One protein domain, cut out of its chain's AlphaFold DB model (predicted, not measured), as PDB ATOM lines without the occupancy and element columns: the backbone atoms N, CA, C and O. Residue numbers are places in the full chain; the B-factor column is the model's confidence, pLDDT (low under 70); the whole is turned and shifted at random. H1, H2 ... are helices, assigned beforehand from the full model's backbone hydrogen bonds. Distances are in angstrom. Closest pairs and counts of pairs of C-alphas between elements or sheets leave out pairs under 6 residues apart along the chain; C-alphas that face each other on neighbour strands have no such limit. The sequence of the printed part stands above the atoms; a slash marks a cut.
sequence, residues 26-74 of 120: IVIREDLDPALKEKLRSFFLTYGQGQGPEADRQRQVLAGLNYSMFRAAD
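Overview. This is residues 26 to 74 of the 120 residues of an uncharacterized protein of Caulobacterales bacterium RIFOXYB1_FULL_67_16 (UniProt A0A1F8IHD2). Two helices are set roughly like an L, with a loop, residues 47 to 52, at the corner: H1 runs along the long axis and H2 stands across one end without touching it. From H2 the unnamed tail, residues 65 to 74, folds back past the last part of H1; at the far end, residues 30 to 36 stick out. The printed part has 49 residues, with H1 then H2 along the chain and no named strand; its class is all helix. It is loose, with a radius of gyration of the C-alphas of 12.3 A, and elongated, spanning 34 by 20 by 14 A.

Arrangement. H1, residues 34 to 46, and H2, residues 53 to 64, are apart: no C-alpha of the one is within 8 A of the other. A short link of 6 residues joins them. In H1 and H2 every O i to N i+4 pair is within hydrogen-bond range. Residues 30 to 36, of which 34 to 36 belong to H1, stand free.

Along the chain. H1, 18.2 A long, begins at C-alpha 34 (-51.260, -29.389, -18.765). H2, 16.8 A long, ends at C-alpha 64 (-45.089, -56.111, -5.416).

Size, cuts and confidence. The two C-alphas farthest apart, those of Asp 31 and Gly 52, are 35.9 A apart. The printed part has no cut, and no printed residue is under 70 in pLDDT.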
ATOM      1  N   ILE A  26     -47.882 -46.512 -19.424       90.81
ATOM      2  CA  ILE A  26     -48.970 -45.746 -18.801       90.81
ATOM      3  C   ILE A  26     -49.404 -44.660 -19.783       90.81
ATOM      4  O   ILE A  26     -48.594 -43.828 -20.185       90.81
ATOM      5  N   VAL A  27     -50.687 -44.652 -20.140       92.69
ATOM      6  CA  VAL A  27     -51.261 -43.683 -21.080       92.69
ATOM      7  C   VAL A  27     -52.106 -42.668 -20.321       92.69
ATOM      8  O   VAL A  27     -52.896 -43.025 -19.446       92.69
ATOM      9  N   ILE A  28     -51.948 -41.395 -20.671       92.94
ATOM     10  CA  ILE A  28     -52.758 -40.292 -20.153       92.94
ATOM     11  C   ILE A  28     -53.608 -39.712 -21.279       92.94
ATOM     12  O   ILE A  28     -53.208 -39.717 -22.439       92.94
ATOM     13  N   ARG A  29     -54.785 -39.188 -20.934       95.88
ATOM     14  CA  ARG A  29     -55.644 -38.508 -21.905       95.88
ATOM     15  C   ARG A  29     -54.977 -37.253 -22.463       95.88
ATOM     16  O   ARG A  29     -54.394 -36.461 -21.719       95.88
ATOM     17  N   GLU A  30     -55.141 -37.038 -23.762       93.94
ATOM     18  CA  GLU A  30     -54.595 -35.874 -24.464       93.94
ATOM     19  C   GLU A  30     -55.261 -34.553 -24.069       93.94
ATOM     20  O   GLU A  30     -54.619 -33.510 -24.122       93.94
ATOM     21  N   ASP A  31     -56.509 -34.572 -23.616       96.19
ATOM     22  CA  ASP A  31     -57.276 -33.372 -23.264       96.19
ATOM     23  C   ASP A  31     -57.189 -32.997 -21.773       96.19
ATOM     24  O   ASP A  31     -57.893 -32.106 -21.304       96.19
ATOM     25  N   LEU A  32     -56.321 -33.673 -21.013       96.69
ATOM     26  CA  LEU A  32     -56.083 -33.358 -19.608       96.69
ATOM     27  C   LEU A  32     -55.370 -32.004 -19.456       96.69
ATOM     28  O   LEU A  32     -54.497 -31.663 -20.257       96.69
ATOM     29  N   ASP A  33     -55.692 -31.269 -18.388       97.50
ATOM     30  CA  ASP A  33     -55.028 -30.005 -18.056       97.50
ATOM     31  C   ASP A  33     -53.487 -30.162 -18.029       97.50
ATOM     32  O   ASP A  33     -52.984 -31.113 -17.411       97.50
ATOM     33  N   PRO A  34     -52.714 -29.261 -18.673       96.81
ATOM     34  CA  PRO A  34     -51.260 -29.389 -18.765       96.81
ATOM     35  C   PRO A  34     -50.547 -29.466 -17.411       96.81
ATOM     36  O   PRO A  34     -49.590 -30.231 -17.273       96.81
ATOM     37  N   ALA A  35     -51.014 -28.731 -16.397       97.12
ATOM     38  CA  ALA A  35     -50.400 -28.766 -15.073       97.12
ATOM     39  C   ALA A  35     -50.648 -30.116 -14.388       97.12
ATOM     40  O   ALA A  35     -49.763 -30.656 -13.718       97.12
ATOM     41  N   LEU A  36     -51.826 -30.709 -14.595       97.25
ATOM     42  CA  LEU A  36     -52.119 -32.049 -14.095       97.25
ATOM     43  C   LEU A  36     -51.305 -33.130 -14.817       97.25
ATOM     44  O   LEU A  36     -50.802 -34.044 -14.158       97.25
ATOM     45  N   LYS A  37     -51.121 -33.019 -16.140       96.44
ATOM     46  CA  LYS A  37     -50.241 -33.929 -16.894       96.44
ATOM     47  C   LYS A  37     -48.819 -33.907 -16.346       96.44
ATOM     48  O   LYS A  37     -48.252 -34.970 -16.097       96.44
ATOM     49  N   GLU A  38     -48.272 -32.717 -16.109       96.19
ATOM     50  CA  GLU A  38     -46.914 -32.583 -15.585       96.19
ATOM     51  C   GLU A  38     -46.799 -33.128 -14.159       96.19
ATOM     52  O   GLU A  38     -45.858 -33.853 -13.843       96.19
ATOM     53  N   LYS A  39     -47.803 -32.889 -13.307       97.38
ATOM     54  CA  LYS A  39     -47.837 -33.459 -11.954       97.38
ATOM     55  C   LYS A  39     -47.813 -34.991 -11.972       97.38
ATOM     56  O   LYS A  39     -47.079 -35.595 -11.191       97.38
ATOM     57  N   LEU A  40     -48.597 -35.620 -12.851       96.88
ATOM     58  CA  LEU A  40     -48.611 -37.077 -13.013       96.88
ATOM     59  C   LEU A  40     -47.275 -37.592 -13.559       96.88
ATOM     60  O   LEU A  40     -46.728 -38.552 -13.020       96.88
ATOM     61  N   ARG A  41     -46.724 -36.932 -14.584       95.31
ATOM     62  CA  ARG A  41     -45.420 -37.279 -15.165       95.31
ATOM     63  C   ARG A  41     -44.320 -37.230 -14.109       95.31
ATOM     64  O   ARG A  41     -43.616 -38.218 -13.916       95.31
ATOM     65  N   SER A  42     -44.217 -36.117 -13.392       96.31
ATOM     66  CA  SER A  42     -43.260 -35.936 -12.304       96.31
ATOM     67  C   SER A  42     -43.440 -36.987 -11.204       96.31
ATOM     68  O   SER A  42     -42.450 -37.568 -10.760       96.31
ATOM     69  N   PHE A  43     -44.679 -37.300 -10.803       96.69
ATOM     70  CA  PHE A  43     -44.952 -38.362  -9.829       96.69
ATOM     71  C   PHE A  43     -44.368 -39.709 -10.270       96.69
ATOM     72  O   PHE A  43     -43.572 -40.284  -9.536       96.69
ATOM     73  N   PHE A  44     -44.702 -40.198 -11.469       96.06
ATOM     74  CA  PHE A  44     -44.211 -41.501 -11.931       96.06
ATOM     75  C   PHE A  44     -42.687 -41.526 -12.085       96.06
ATOM     76  O   PHE A  44     -42.048 -42.461 -11.614       96.06
ATOM     77  N   LEU A  45     -42.085 -40.489 -12.674       95.31
ATOM     78  CA  LEU A  45     -40.635 -40.452 -12.904       95.31
ATOM     79  C   LEU A  45     -39.808 -40.374 -11.613       95.31
ATOM     80  O   LEU A  45     -38.634 -40.739 -11.620       95.31
ATOM     81  N   THR A  46     -40.406 -39.917 -10.513       96.25
ATOM     82  CA  THR A  46     -39.737 -39.804  -9.207       96.25
ATOM     83  C   THR A  46     -40.124 -40.909  -8.225       96.25
ATOM     84  O   THR A  46     -39.461 -41.074  -7.202       96.25
ATOM     85  N   TYR A  47     -41.146 -41.713  -8.528       97.06
ATOM     86  CA  TYR A  47     -41.617 -42.773  -7.641       97.06
ATOM     87  C   TYR A  47     -40.569 -43.885  -7.478       97.06
ATOM     88  O   TYR A  47     -40.083 -44.456  -8.455       97.06
ATOM     89  N   GLY A  48     -40.217 -44.204  -6.233       95.62
ATOM     90  CA  GLY A  48     -39.178 -45.176  -5.884       95.62
ATOM     91  C   GLY A  48     -37.746 -44.658  -6.060       95.62
ATOM     92  O   GLY A  48     -36.800 -45.409  -5.801       95.62
ATOM     93  N   GLN A  49     -37.574 -43.397  -6.473       94.44
ATOM     94  CA  GLN A  49     -36.271 -42.758  -6.654       94.44
ATOM     95  C   GLN A  49     -35.781 -42.102  -5.356       94.44
ATOM     96  O   GLN A  49     -36.559 -41.747  -4.473       94.44
ATOM     97  N   GLY A  50     -34.464 -41.915  -5.246       92.75
ATOM     98  CA  GLY A  50     -33.840 -41.269  -4.091       92.75
ATOM     99  C   GLY A  50     -33.600 -42.197  -2.893       92.75
ATOM    100  O   GLY A  50     -33.635 -43.429  -2.999       92.75
ATOM    101  N   GLN A  51     -33.297 -41.579  -1.749       94.19
ATOM    102  CA  GLN A  51     -32.866 -42.247  -0.518       94.19
ATOM    103  C   GLN A  51     -33.855 -42.023   0.632       94.19
ATOM    104  O   GLN A  51     -34.603 -41.046   0.647       94.19
ATOM    105  N   GLY A  52     -33.801 -42.911   1.623       96.44
ATOM    106  CA  GLY A  52     -34.563 -42.806   2.861       96.44
ATOM    107  C   GLY A  52     -35.875 -43.600   2.866       96.44
ATOM    108  O   GLY A  52     -36.247 -44.208   1.857       96.44
ATOM    109  N   PRO A  53     -36.600 -43.569   4.001       97.44
ATOM    110  CA  PRO A  53     -37.696 -44.500   4.275       97.44
ATOM    111  C   PRO A  53     -38.836 -44.464   3.254       97.44
ATOM    112  O   PRO A  53     -39.439 -45.491   2.958       97.44
ATOM    113  N   GLU A  54     -39.130 -43.290   2.690       96.38
ATOM    114  CA  GLU A  54     -40.207 -43.157   1.708       96.38
ATOM    115  C   GLU A  54     -39.828 -43.773   0.355       96.38
ATOM    116  O   GLU A  54     -40.640 -44.475  -0.246       96.38
ATOM    117  N   ALA A  55     -38.586 -43.589  -0.097       96.62
ATOM    118  CA  ALA A  55     -38.105 -44.221  -1.322       96.62
ATOM    119  C   ALA A  55     -38.067 -45.753  -1.173       96.62
ATOM    120  O   ALA A  55     -38.449 -46.476  -2.095       96.62
ATOM    121  N   ASP A  56     -37.682 -46.255   0.006       97.31
ATOM    122  CA  ASP A  56     -37.719 -47.687   0.327       97.31
ATOM    123  C   ASP A  56     -39.146 -48.246   0.302       97.31
ATOM    124  O   ASP A  56     -39.400 -49.273  -0.331       97.31
ATOM    125  N   ARG A  57     -40.101 -47.540   0.920       97.75
ATOM    126  CA  ARG A  57     -41.523 -47.908   0.896       97.75
ATOM    127  C   ARG A  57     -42.061 -47.972  -0.535       97.75
ATOM    128  O   ARG A  57     -42.746 -48.925  -0.898       97.75
ATOM    129  N   GLN A  58     -41.747 -46.980  -1.364       97.88
ATOM    130  CA  GLN A  58     -42.179 -46.941  -2.763       97.88
ATOM    131  C   GLN A  58     -41.557 -48.080  -3.586       97.88
ATOM    132  O   GLN A  58     -42.263 -48.720  -4.366       97.88
ATOM    133  N   ARG A  59     -40.277 -48.416  -3.367       97.38
ATOM    134  CA  ARG A  59     -39.631 -49.585  -3.996       97.38
ATOM    135  C   ARG A  59     -40.285 -50.909  -3.600       97.38
ATOM    136  O   ARG A  59     -40.405 -51.791  -4.446       97.38
ATOM    137  N   GLN A  60     -40.755 -51.051  -2.361       97.00
ATOM    138  CA  GLN A  60     -41.518 -52.234  -1.939       97.00
ATOM    139  C   GLN A  60     -42.854 -52.353  -2.685       97.00
ATOM    140  O   GLN A  60     -43.223 -53.449  -3.106       97.00
ATOM    141  N   VAL A  61     -43.553 -51.233  -2.904       96.88
ATOM    142  CA  VAL A  61     -44.780 -51.207  -3.720       96.88
ATOM    143  C   VAL A  61     -44.477 -51.632  -5.158       96.88
ATOM    144  O   VAL A  61     -45.165 -52.498  -5.694       96.88
ATOM    145  N   LEU A  62     -43.424 -51.077  -5.768       95.50
ATOM    146  CA  LEU A  62     -43.007 -51.437  -7.127       95.50
ATOM    147  C   LEU A  62     -42.643 -52.920  -7.245       95.50
ATOM    148  O   LEU A  62     -43.116 -53.589  -8.160       95.50
ATOM    149  N   ALA A  63     -41.891 -53.459  -6.283       94.12
ATOM    150  CA  ALA A  63     -41.532 -54.874  -6.254       94.12
ATOM    151  C   ALA A  63     -42.771 -55.784  -6.198       94.12
ATOM    152  O   ALA A  63     -42.817 -56.799  -6.891       94.12
ATOM    153  N   GLY A  64     -43.805 -55.400  -5.440       92.75
ATOM    154  CA  GLY A  64     -45.089 -56.111  -5.416       92.75
ATOM    155  C   GLY A  64     -45.813 -56.119  -6.770       92.75
ATOM    156  O   GLY A  64     -46.504 -57.084  -7.095       92.75
ATOM    157  N   LEU A  65     -45.607 -55.076  -7.579       90.81
ATOM    158  CA  LEU A  65     -46.132 -54.942  -8.941       90.81
ATOM    159  C   LEU A  65     -45.210 -55.545 -10.015       90.81
ATOM    160  O   LEU A  65     -45.554 -55.495 -11.191       90.81
ATOM    161  N   ASN A  66     -44.066 -56.126  -9.634       89.62
ATOM    162  CA  ASN A  66     -42.988 -56.549 -10.538       89.62
ATOM    163  C   ASN A  66     -42.399 -55.413 -11.395       89.62
ATOM    164  O   ASN A  66     -41.880 -55.662 -12.481       89.62
ATOM    165  N   TYR A  67     -42.444 -54.178 -10.903       90.69
ATOM    166  CA  TYR A  67     -41.797 -53.035 -11.536       90.69
ATOM    167  C   TYR A  67     -40.523 -52.644 -10.792       90.69
ATOM    168  O   TYR A  67     -40.389 -52.857  -9.588       90.69
ATOM    169  N   SER A  68     -39.574 -52.060 -11.522       89.94
ATOM    170  CA  SER A  68     -38.326 -51.537 -10.952       89.94
ATOM    171  C   SER A  68     -38.328 -50.011 -10.880       89.94
ATOM    172  O   SER A  68     -37.991 -49.436  -9.849       89.94
ATOM    173  N   MET A  69     -38.728 -49.355 -11.968       91.31
ATOM    174  CA  MET A  69     -38.830 -47.905 -12.092       91.31
ATOM    175  C   MET A  69     -39.753 -47.539 -13.255       91.31
ATOM    176  O   MET A  69     -39.957 -48.344 -14.163       91.31
ATOM    177  N   PHE A  70     -40.227 -46.298 -13.277       93.38
ATOM    178  CA  PHE A  70     -40.860 -45.724 -14.459       93.38
ATOM    179  C   PHE A  70     -39.834 -44.944 -15.278       93.38
ATOM    180  O   PHE A  70     -38.986 -44.238 -14.730       93.38
ATOM    181  N   ARG A  71     -39.914 -45.068 -16.602       91.19
ATOM    182  CA  ARG A  71     -39.102 -44.297 -17.547       91.19
ATOM    183  C   ARG A  71     -39.998 -43.406 -18.386       91.19
ATOM    184  O   ARG A  71     -41.146 -43.749 -18.658       91.19
ATOM    185  N   ALA A  72     -39.462 -42.258 -18.782       92.00
ATOM    186  CA  ALA A  72     -40.144 -41.405 -19.735       92.00
ATOM    187  C   ALA A  72     -40.253 -42.144 -21.071       92.00
ATOM    188  O   ALA A  72     -39.271 -42.709 -21.550       92.00
ATOM    189  N   ALA A  73     -41.446 -42.112 -21.646       89.62
ATOM    190  CA  ALA A  73     -41.737 -42.628 -22.968       89.62
ATOM    191  C   ALA A  73     -42.598 -41.606 -23.715       89.62
ATOM    192  O   ALA A  73     -43.268 -40.769 -23.097       89.62
ATOM    193  N   ASP A  74     -42.556 -41.694 -25.034       89.00
ATOM    194  CA  ASP A  74     -43.476 -41.039 -25.950       89.00
ATOM    195  C   ASP A  74     -44.095 -42.098 -26.877       89.00
ATOM    196  O   ASP A  74     -43.840 -43.298 -26.744       89.00
TER     197      ASP A  74